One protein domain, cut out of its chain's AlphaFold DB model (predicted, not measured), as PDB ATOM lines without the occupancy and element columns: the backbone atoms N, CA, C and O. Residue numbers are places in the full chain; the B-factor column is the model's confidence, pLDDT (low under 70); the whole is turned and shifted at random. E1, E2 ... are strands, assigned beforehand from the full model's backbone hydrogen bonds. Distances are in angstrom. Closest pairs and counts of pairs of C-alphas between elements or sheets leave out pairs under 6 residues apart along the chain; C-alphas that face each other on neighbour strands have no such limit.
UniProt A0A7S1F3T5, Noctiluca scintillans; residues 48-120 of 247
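What this domain is: This is residues 48 to 120 of the 247 residues of a protein of Noctiluca scintillans (UniProt A0A7S1F3T5). This is one long, single-layered sheet of seven strands laid side by side as a row of hairpins, twisted and shaped like a trough, for E2, E3, E5, E6 and E7 each bend sharply along their length. No named helix covers either face, and the row from E1 to E7 makes the long axis. The printed part has 73 residues, with seven named strands in the order E1 to E7 along the chain and across the sheet, antiparallel throughout. The class is all strand. The whole is compact, with a radius of gyration of the C-alphas of 12.0 A, and only just flat, spanning 40 by 27 by 15 A.

How they stand to each other: Start at E1, residues 48 to 50, an edge strand that forms a hairpin with E2, residues 53 to 60; look for N 49 and O 53, 2.9 A apart. The pairing of E2 is staggered: its residues 53 to 54 pair with E1, and its residues 54 to 60 with E3, residues 63 to 71. E2 and E3 are antiparallel at 159 degrees, with N 56 and O 69 at 2.9 A. Next comes E4, residues 77 to 83, antiparallel to E3 at 176 degrees, with N 68 and O 80 at 2.9 A. E5, residues 86 to 95, is antiparallel to E4 at 174 degrees, and N 79 and O 92 are 2.9 A apart. E6, residues 99 to 106, is antiparallel to E5 at 171 degrees, with N 93 and O 101 at 2.9 A. The other edge strand is E7, residues 109 to 118, antiparallel to E6 at 175 degrees, with N 102 and O 115 at 2.9 A. E1 and E7 are apart.

Where its parts are: Find C-alpha 48 at (-30.844, -58.406, -28.362), where E1 begins; it is 5.8 A long. E2, 18.2 A, bends by 83 degrees at residue 57, and E3, 16.4 A, by 116 degrees at residue 66. E4 measures 16.7 A from C-alpha 77 at (-30.231, -45.748, -22.295). E5, 16.8 A, bends by 122 degrees at residue 89, and E6, 19.2 A, by 77 degrees at residue 103. E7, 16.8 A, bends by 121 degrees at residue 112 and ends with C-alpha 118 at (-34.968, -32.728, -16.661).

The domain as a whole: The two C-alphas farthest apart are those of Gly 61 and Asp 120, 40.7 A. The printed part has no cut, and the six links between strands are tight. Mean pLDDT of the printed part is 97.0, and no printed residue is under 70.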
ATOM      1  N   ASP A  48     -29.425 -58.761 -28.482       94.44
ATOM      2  CA  ASP A  48     -30.844 -58.406 -28.362       94.44
ATOM      3  C   ASP A  48     -31.455 -59.248 -27.242       94.44
ATOM      4  O   ASP A  48     -31.578 -60.468 -27.362       94.44
ATOM      5  N   VAL A  49     -31.775 -58.600 -26.125       92.56
ATOM      6  CA  VAL A  49     -32.251 -59.276 -24.913       92.56
ATOM      7  C   VAL A  49     -33.772 -59.318 -24.815       92.56
ATOM      8  O   VAL A  49     -34.306 -60.062 -23.997       92.56
ATOM      9  N   SER A  50     -34.478 -58.514 -25.615       90.69
ATOM     10  CA  SER A  50     -35.942 -58.471 -25.681       90.69
ATOM     11  C   SER A  50     -36.369 -57.441 -26.722       90.69
ATOM     12  O   SER A  50     -36.242 -56.253 -26.472       90.69
ATOM     13  N   HIS A  51     -36.920 -57.832 -27.870       87.94
ATOM     14  CA  HIS A  51     -37.543 -56.893 -28.820       87.94
ATOM     15  C   HIS A  51     -36.727 -55.605 -29.103       87.94
ATOM     16  O   HIS A  51     -37.237 -54.496 -28.909       87.94
ATOM     17  N   ARG A  52     -35.475 -55.728 -29.569       91.31
ATOM     18  CA  ARG A  52     -34.538 -54.609 -29.821       91.31
ATOM     19  C   ARG A  52     -34.105 -53.836 -28.571       91.31
ATOM     20  O   ARG A  52     -33.673 -52.693 -28.679       91.31
ATOM     21  N   HIS A  53     -34.202 -54.443 -27.394       94.62
ATOM     22  CA  HIS A  53     -33.457 -53.993 -26.223       94.62
ATOM     23  C   HIS A  53     -32.043 -54.542 -26.365       94.62
ATOM     24  O   HIS A  53     -31.835 -55.753 -26.311       94.62
ATOM     25  N   LEU A  54     -31.081 -53.664 -26.612       97.69
ATOM     26  CA  LEU A  54     -29.727 -54.045 -26.979       97.69
ATOM     27  C   LEU A  54     -28.822 -53.871 -25.767       97.69
ATOM     28  O   LEU A  54     -28.677 -52.765 -25.257       97.69
ATOM     29  N   TYR A  55     -28.225 -54.964 -25.303       97.94
ATOM     30  CA  TYR A  55     -27.345 -54.967 -24.139       97.94
ATOM     31  C   TYR A  55     -25.916 -55.337 -24.522       97.94
ATOM     32  O   TYR A  55     -25.694 -56.289 -25.270       97.94
ATOM     33  N   VAL A  56     -24.952 -54.614 -23.964       98.12
ATOM     34  CA  VAL A  56     -23.518 -54.926 -24.002       98.12
ATOM     35  C   VAL A  56     -23.012 -54.873 -22.571       98.12
ATOM     36  O   VAL A  56     -23.341 -53.934 -21.851       98.12
ATOM     37  N   GLY A  57     -22.216 -55.848 -22.149       97.38
ATOM     38  CA  GLY A  57     -21.645 -55.825 -20.810       97.38
ATOM     39  C   GLY A  57     -21.485 -57.203 -20.203       97.38
ATOM     40  O   GLY A  57     -21.472 -58.227 -20.892       97.38
ATOM     41  N   GLN A  58     -21.427 -57.206 -18.881       98.00
ATOM     42  CA  GLN A  58     -21.201 -58.378 -18.062       98.00
ATOM     43  C   GLN A  58     -22.492 -59.172 -17.816       98.00
ATOM     44  O   GLN A  58     -23.610 -58.636 -17.777       98.00
ATOM     45  N   TRP A  59     -22.318 -60.483 -17.668       96.12
ATOM     46  CA  TRP A  59     -23.367 -61.465 -17.432       96.12
ATOM     47  C   TRP A  59     -22.938 -62.456 -16.362       96.12
ATOM     48  O   TRP A  59     -21.779 -62.851 -16.305       96.12
ATOM     49  N   GLN A  60     -23.891 -62.932 -15.570       95.12
ATOM     50  CA  GLN A  60     -23.722 -64.079 -14.691       95.12
ATOM     51  C   GLN A  60     -24.683 -65.181 -15.144       95.12
ATOM     52  O   GLN A  60     -25.894 -65.127 -14.909       95.12
ATOM     53  N   GLY A  61     -24.155 -66.172 -15.871       92.00
ATOM     54  CA  GLY A  61     -24.980 -67.184 -16.531       92.00
ATOM     55  C   GLY A  61     -25.956 -66.536 -17.532       92.00
ATOM     56  O   GLY A  61     -25.505 -65.867 -18.465       92.00
ATOM     57  N   PRO A  62     -27.283 -66.717 -17.397       91.94
ATOM     58  CA  PRO A  62     -28.255 -66.117 -18.311       91.94
ATOM     59  C   PRO A  62     -28.679 -64.689 -17.933       91.94
ATOM     60  O   PRO A  62     -29.476 -64.108 -18.659       91.94
ATOM     61  N   GLN A  63     -28.204 -64.141 -16.811       94.88
ATOM     62  CA  GLN A  63     -28.668 -62.855 -16.281       94.88
ATOM     63  C   GLN A  63     -27.632 -61.757 -16.507       94.88
ATOM     64  O   GLN A  63     -26.431 -62.000 -16.367       94.88
ATOM     65  N   ARG A  64     -28.082 -60.536 -16.793       96.25
ATOM     66  CA  ARG A  64     -27.222 -59.344 -16.781       96.25
ATOM     67  C   ARG A  64     -26.770 -59.075 -15.350       96.25
ATOM     68  O   ARG A  64     -27.590 -59.079 -14.425       96.25
ATOM     69  N   HIS A  65     -25.473 -58.874 -15.170       97.19
ATOM     70  CA  HIS A  65     -24.857 -58.713 -13.857       97.19
ATOM     71  C   HIS A  65     -23.531 -57.967 -14.000       97.19
ATOM     72  O   HIS A  65     -22.867 -58.138 -15.012       97.19
ATOM     73  N   GLY A  66     -23.108 -57.200 -12.999       97.25
ATOM     74  CA  GLY A  66     -21.883 -56.405 -13.089       97.25
ATOM     75  C   GLY A  66     -22.107 -55.150 -13.929       97.25
ATOM     76  O   GLY A  66     -23.182 -54.569 -13.879       97.25
ATOM     77  N   ARG A  67     -21.117 -54.686 -14.687       98.25
ATOM     78  CA  ARG A  67     -21.249 -53.463 -15.495       98.25
ATOM     79  C   ARG A  67     -21.841 -53.742 -16.870       98.25
ATOM     80  O   ARG A  67     -21.487 -54.730 -17.506       98.25
ATOM     81  N   GLY A  68     -22.679 -52.837 -17.362       98.19
ATOM     82  CA  GLY A  68     -23.213 -52.939 -18.713       98.19
ATOM     83  C   GLY A  68     -24.000 -51.722 -19.173       98.19
ATOM     84  O   GLY A  68     -24.391 -50.861 -18.384       98.19
ATOM     85  N   HIS A  69     -24.252 -51.701 -20.473       98.50
ATOM     86  CA  HIS A  69     -24.999 -50.687 -21.193       98.50
ATOM     87  C   HIS A  69     -26.222 -51.320 -21.860       98.50
ATOM     88  O   HIS A  69     -26.103 -52.315 -22.578       98.50
ATOM     89  N   LEU A  70     -27.396 -50.738 -21.633       98.44
ATOM     90  CA  LEU A  70     -28.655 -51.083 -22.277       98.44
ATOM     91  C   LEU A  70     -29.129 -49.904 -23.125       98.44
ATOM     92  O   LEU A  70     -29.267 -48.797 -22.616       98.44
ATOM     93  N   GLU A  71     -29.471 -50.182 -24.375       98.31
ATOM     94  CA  GLU A  71     -30.158 -49.272 -25.286       98.31
ATOM     95  C   GLU A  71     -31.550 -49.829 -25.595       98.31
ATOM     96  O   GLU A  71     -31.709 -51.001 -25.949       98.31
ATOM     97  N   GLN A  72     -32.574 -48.997 -25.438       96.69
ATOM     98  CA  GLN A  72     -33.964 -49.357 -25.684       96.69
ATOM     99  C   GLN A  72     -34.445 -48.831 -27.046       96.69
ATOM    100  O   GLN A  72     -33.893 -47.865 -27.575       96.69
ATOM    101  N   PRO A  73     -35.516 -49.409 -27.626       96.69
ATOM    102  CA  PRO A  73     -36.015 -48.998 -28.943       96.69
ATOM    103  C   PRO A  73     -36.479 -47.536 -29.041       96.69
ATOM    104  O   PRO A  73     -36.582 -47.004 -30.145       96.69
ATOM    105  N   ASP A  74     -36.815 -46.906 -27.916       95.56
ATOM    106  CA  ASP A  74     -37.220 -45.499 -27.825       95.56
ATOM    107  C   ASP A  74     -36.025 -44.529 -27.708       95.56
ATOM    108  O   ASP A  74     -36.227 -43.317 -27.619       95.56
ATOM    109  N   GLY A  75     -34.796 -45.057 -27.734       96.31
ATOM    110  CA  GLY A  75     -33.551 -44.313 -27.551       96.31
ATOM    111  C   GLY A  75     -33.177 -44.080 -26.087       96.31
ATOM    112  O   GLY A  75     -32.177 -43.411 -25.832       96.31
ATOM    113  N   SER A  76     -33.954 -44.597 -25.128       97.88
ATOM    114  CA  SER A  76     -33.583 -44.564 -23.715       97.88
ATOM    115  C   SER A  76     -32.374 -45.463 -23.468       97.88
ATOM    116  O   SER A  76     -32.276 -46.560 -24.025       97.88
ATOM    117  N   THR A  77     -31.442 -45.004 -22.638       98.56
ATOM    118  CA  THR A  77     -30.231 -45.748 -22.295       98.56
ATOM    119  C   THR A  77     -30.036 -45.851 -20.793       98.56
ATOM    120  O   THR A  77     -30.407 -44.958 -20.031       98.56
ATOM    121  N   TYR A  78     -29.415 -46.949 -20.378       98.56
ATOM    122  CA  TYR A  78     -28.870 -47.122 -19.041       98.56
ATOM    123  C   TYR A  78     -27.441 -47.635 -19.151       98.56
ATOM    124  O   TYR A  78     -27.195 -48.636 -19.820       98.56
ATOM    125  N   GLU A  79     -26.513 -46.990 -18.466       98.75
ATOM    126  CA  GLU A  79     -25.135 -47.441 -18.323       98.75
ATOM    127  C   GLU A  79     -24.785 -47.483 -16.845       98.75
ATOM    128  O   GLU A  79     -24.869 -46.471 -16.156       98.75
ATOM    129  N   GLY A  80     -24.395 -48.644 -16.338       98.38
ATOM    130  CA  GLY A  80     -24.095 -48.770 -14.922       98.38
ATOM    131  C   GLY A  80     -23.980 -50.204 -14.463       98.38
ATOM    132  O   GLY A  80     -23.753 -51.124 -15.254       98.38
ATOM    133  N   GLU A  81     -24.128 -50.378 -13.161       98.56
ATOM    134  CA  GLU A  81     -24.122 -51.681 -12.526       98.56
ATOM    135  C   GLU A  81     -25.488 -52.384 -12.662       98.56
ATOM    136  O   GLU A  81     -26.558 -51.777 -12.774       98.56
ATOM    137  N   TRP A  82     -25.434 -53.708 -12.700       98.25
ATOM    138  CA  TRP A  82     -26.545 -54.624 -12.880       98.25
ATOM    139  C   TRP A  82     -26.445 -55.715 -11.830       98.25
ATOM    140  O   TRP A  82     -25.380 -56.283 -11.589       98.25
ATOM    141  N   MET A  83     -27.584 -56.069 -11.260       97.12
ATOM    142  CA  MET A  83     -27.723 -57.226 -10.394       97.12
ATOM    143  C   MET A  83     -28.968 -57.978 -10.830       97.12
ATOM    144  O   MET A  83     -30.085 -57.465 -10.731       97.12
ATOM    145  N   CYS A  84     -28.773 -59.191 -11.344       94.75
ATOM    146  CA  CYS A  84     -29.859 -60.086 -11.738       94.75
ATOM    147  C   CYS A  84     -30.899 -59.447 -12.663       94.75
ATOM    148  O   CYS A  84     -32.083 -59.359 -12.325       94.75
ATOM    149  N   ASP A  85     -30.451 -58.970 -13.822       96.44
ATOM    150  CA  ASP A  85     -31.293 -58.307 -14.823       96.44
ATOM    151  C   ASP A  85     -31.942 -56.992 -14.383       96.44
ATOM    152  O   ASP A  85     -32.764 -56.452 -15.129       96.44
ATOM    153  N   THR A  86     -31.562 -56.443 -13.228       97.06
ATOM    154  CA  THR A  86     -32.051 -55.147 -12.749       97.06
ATOM    155  C   THR A  86     -30.910 -54.147 -12.574       97.06
ATOM    156  O   THR A  86     -29.861 -54.533 -12.057       97.06
ATOM    157  N   PRO A  87     -31.098 -52.873 -12.975       98.31
ATOM    158  CA  PRO A  87     -30.203 -51.787 -12.593       98.31
ATOM    159  C   PRO A  87     -29.962 -51.762 -11.082       98.31
ATOM    160  O   PRO A  87     -30.907 -51.876 -10.287       98.31
ATOM    161  N   HIS A  88     -28.702 -51.638 -10.692       98.38
ATOM    162  CA  HIS A  88     -28.258 -51.630  -9.303       98.38
ATOM    163  C   HIS A  88     -27.000 -50.771  -9.167       98.38
ATOM    164  O   HIS A  88     -26.389 -50.472 -10.183       98.38
ATOM    165  N   GLY A  89     -26.595 -50.401  -7.950       98.38
ATOM    166  CA  GLY A  89     -25.342 -49.676  -7.719       98.38
ATOM    167  C   GLY A  89     -25.297 -48.330  -8.444       98.38
ATOM    168  O   GLY A  89     -26.332 -47.687  -8.614       98.38
ATOM    169  N   ALA A  90     -24.115 -47.888  -8.865       98.62
ATOM    170  CA  ALA A  90     -23.983 -46.636  -9.606       98.62
ATOM    171  C   ALA A  90     -24.413 -46.801 -11.074       98.62
ATOM    172  O   ALA A  90     -24.065 -47.782 -11.740       98.62
ATOM    173  N   GLY A  91     -25.120 -45.803 -11.607       98.62
ATOM    174  CA  GLY A  91     -25.519 -45.795 -13.008       98.62
ATOM    175  C   GLY A  91     -25.963 -44.434 -13.533       98.62
ATOM    176  O   GLY A  91     -26.224 -43.485 -12.793       98.62
ATOM    177  N   VAL A  92     -26.065 -44.365 -14.854       98.81
ATOM    178  CA  VAL A  92     -26.539 -43.219 -15.616       98.81
ATOM    179  C   VAL A  92     -27.692 -43.678 -16.493       98.81
ATOM    180  O   VAL A  92     -27.540 -44.572 -17.319       98.81
ATOM    181  N   GLU A  93     -28.843 -43.036 -16.336       98.75
ATOM    182  CA  GLU A  93     -30.019 -43.247 -17.175       98.75
ATOM    183  C   GLU A  93     -30.267 -41.992 -18.008       98.75
ATOM    184  O   GLU A  93     -30.305 -40.880 -17.477       98.75
ATOM    185  N   VAL A  94     -30.460 -42.159 -19.313       98.69
ATOM    186  CA  VAL A  94     -30.863 -41.079 -20.215       98.69
ATOM    187  C   VAL A  94     -32.153 -41.489 -20.898       98.69
ATOM    188  O   VAL A  94     -32.198 -42.472 -21.624       98.69
ATOM    189  N   ILE A  95     -33.203 -40.704 -20.694       97.75
ATOM    190  CA  ILE A  95     -34.494 -40.878 -21.356       97.75
ATOM    191  C   ILE A  95     -34.699 -39.629 -22.222       97.75
ATOM    192  O   ILE A  95     -34.967 -38.562 -21.659       97.75
ATOM    193  N   PRO A  96     -34.601 -39.708 -23.566       95.00
ATOM    194  CA  PRO A  96     -34.523 -38.539 -24.455       95.00
ATOM    195  C   PRO A  96     -35.585 -37.453 -24.238       95.00
ATOM    196  O   PRO A  96     -35.315 -36.272 -24.435       95.00
ATOM    197  N   ARG A  97     -36.801 -37.832 -23.824       93.25
ATOM    198  CA  ARG A  97     -37.909 -36.891 -23.575       93.25
ATOM    199  C   ARG A  97     -38.107 -36.512 -22.108       93.25
ATOM    200  O   ARG A  97     -38.910 -35.625 -21.833       93.25
ATOM    201  N   SER A  98     -37.412 -37.167 -21.181       95.94
ATOM    202  CA  SER A  98     -37.561 -36.929 -19.743       95.94
ATOM    203  C   SER A  98     -36.343 -36.247 -19.131       95.94
ATOM    204  O   SER A  98     -36.523 -35.371 -18.289       95.94
ATOM    205  N   GLY A  99     -35.127 -36.648 -19.500       97.50
ATOM    206  CA  GLY A  99     -33.908 -36.111 -18.906       97.50
ATOM    207  C   GLY A  99     -32.817 -37.152 -18.681       97.50
ATOM    208  O   GLY A  99     -32.856 -38.252 -19.231       97.50
ATOM    209  N   ARG A 100     -31.844 -36.785 -17.848       98.56
ATOM    210  CA  ARG A 100     -30.714 -37.621 -17.431       98.56
ATOM    211  C   ARG A 100     -30.699 -37.755 -15.914       98.56
ATOM    212  O   ARG A 100     -30.852 -36.760 -15.212       98.56
ATOM    213  N   TYR A 101     -30.463 -38.961 -15.427       98.81
ATOM    214  CA  TYR A 101     -30.173 -39.249 -14.030       98.81
ATOM    215  C   TYR A 101     -28.777 -39.856 -13.913       98.81
ATOM    216  O   TYR A 101     -28.384 -40.668 -14.743       98.81
ATOM    217  N   ASP A 102     -28.040 -39.436 -12.897       98.81
ATOM    218  CA  ASP A 102     -26.695 -39.890 -12.562       98.81
ATOM    219  C   ASP A 102     -26.673 -40.145 -11.055       98.81
ATOM    220  O   ASP A 102     -26.839 -39.202 -10.277       98.81
ATOM    221  N   GLY A 103     -26.590 -41.402 -10.632       98.62
ATOM    222  CA  GLY A 103     -26.687 -41.737  -9.215       98.62
ATOM    223  C   GLY A 103     -26.882 -43.217  -8.953       98.62
ATOM    224  O   GLY A 103     -26.633 -44.065  -9.811       98.62
ATOM    225  N   GLU A 104     -27.332 -43.527  -7.743       98.75
ATOM    226  CA  GLU A 104     -27.504 -44.910  -7.315       98.75
ATOM    227  C   GLU A 104     -28.849 -45.501  -7.766       98.75
ATOM    228  O   GLU A 104     -29.858 -44.803  -7.948       98.75
ATOM    229  N   PHE A 105     -28.857 -46.819  -7.938       98.75
ATOM    230  CA  PHE A 105     -30.010 -47.636  -8.275       98.75
ATOM    231  C   PHE A 105     -30.134 -48.811  -7.308       98.75
ATOM    232  O   PHE A 105     -29.159 -49.462  -6.938       98.75
ATOM    233  N   SER A 106     -31.369 -49.146  -6.950       98.38
ATOM    234  CA  SER A 106     -31.704 -50.363  -6.220       98.38
ATOM    235  C   SER A 106     -32.963 -50.985  -6.810       98.38
ATOM    236  O   SER A 106     -33.966 -50.306  -7.030       98.38
ATOM    237  N   HIS A 107     -32.898 -52.282  -7.118       95.94
ATOM    238  CA  HIS A 107     -33.986 -53.050  -7.738       95.94
ATOM    239  C   HIS A 107     -34.622 -52.362  -8.958       95.94
ATOM    240  O   HIS A 107     -35.845 -52.345  -9.114       95.94
ATOM    241  N   GLY A 108     -33.791 -51.776  -9.826       97.31
ATOM    242  CA  GLY A 108     -34.248 -51.086 -11.029       97.31
ATOM    243  C   GLY A 108     -34.851 -49.700 -10.803       97.31
ATOM    244  O   GLY A 108     -35.408 -49.135 -11.739       97.31
ATOM    245  N   LYS A 109     -34.775 -49.144  -9.590       98.44
ATOM    246  CA  LYS A 109     -35.285 -47.807  -9.260       98.44
ATOM    247  C   LYS A 109     -34.153 -46.905  -8.794       98.44
ATOM    248  O   LYS A 109     -33.242 -47.374  -8.122       98.44
ATOM    249  N   ARG A 110     -34.258 -45.608  -9.087       98.62
ATOM    250  CA  ARG A 110     -33.359 -44.579  -8.541       98.62
ATOM    251  C   ARG A 110     -33.412 -44.616  -7.012       98.62
ATOM    252  O   ARG A 110     -34.503 -44.702  -6.433       98.62
ATOM    253  N   HIS A 111     -32.254 -44.600  -6.377       98.69
ATOM    254  CA  HIS A 111     -32.095 -44.741  -4.935       98.69
ATOM    255  C   HIS A 111     -30.851 -43.980  -4.460       98.69
ATOM    256  O   HIS A 111     -30.124 -43.448  -5.293       98.69
ATOM    257  N   GLY A 112     -30.607 -43.930  -3.148       98.56
ATOM    258  CA  GLY A 112     -29.384 -43.356  -2.584       98.56
ATOM    259  C   GLY A 112     -29.210 -41.883  -2.948       98.56
ATOM    260  O   GLY A 112     -30.176 -41.120  -2.923       98.56
ATOM    261  N   VAL A 113     -27.989 -41.466  -3.276       98.62
ATOM    262  CA  VAL A 113     -27.712 -40.102  -3.742       98.62
ATOM    263  C   VAL A 113     -27.688 -40.063  -5.267       98.62
ATOM    264  O   VAL A 113     -27.099 -40.919  -5.929       98.62
ATOM    265  N   GLY A 114     -28.308 -39.034  -5.843       98.62
ATOM    266  CA  GLY A 114     -28.321 -38.874  -7.290       98.62
ATOM    267  C   GLY A 114     -28.655 -37.472  -7.771       98.62
ATOM    268  O   GLY A 114     -29.289 -36.664  -7.082       98.62
ATOM    269  N   ARG A 115     -28.243 -37.204  -9.007       98.81
ATOM    270  CA  ARG A 115     -28.468 -35.968  -9.742       98.81
ATOM    271  C   ARG A 115     -29.383 -36.216 -10.935       98.81
ATOM    272  O   ARG A 115     -29.009 -36.922 -11.865       98.81
ATOM    273  N   ALA A 116     -30.552 -35.585 -10.946       98.62
ATOM    274  CA  ALA A 116     -31.446 -35.567 -12.102       98.62
ATOM    275  C   ALA A 116     -31.396 -34.210 -12.807       98.62
ATOM    276  O   ALA A 116     -31.387 -33.166 -12.161       98.62
ATOM    277  N   MET A 117     -31.383 -34.235 -14.133       98.38
ATOM    278  CA  MET A 117     -31.539 -33.078 -15.010       98.38
ATOM    279  C   MET A 117     -32.720 -33.363 -15.927       98.38
ATOM    280  O   MET A 117     -32.666 -34.313 -16.710       98.38
ATOM    281  N   TRP A 118     -33.785 -32.580 -15.819       97.50
ATOM    282  CA  TRP A 118     -34.968 -32.728 -16.661       97.50
ATOM    283  C   TRP A 118     -34.840 -31.893 -17.933       97.50
ATOM    284  O   TRP A 118     -34.087 -30.924 -17.999       97.50
ATOM    285  N   THR A 119     -35.599 -32.268 -18.959       96.56
ATOM    286  CA  THR A 119     -35.636 -31.550 -20.243       96.56
ATOM    287  C   THR A 119     -36.229 -30.142 -20.142       96.56
ATOM    288  O   THR A 119     -36.022 -29.342 -21.048       96.56
ATOM    289  N   ASP A 120     -36.928 -29.826 -19.050       94.81
ATOM    290  CA  ASP A 120     -37.465 -28.494 -18.744       94.81
ATOM    291  C   ASP A 120     -36.510 -27.617 -17.915       94.81
ATOM    292  O   ASP A 120     -36.953 -26.656 -17.291       94.81
TER     293      ASP A 120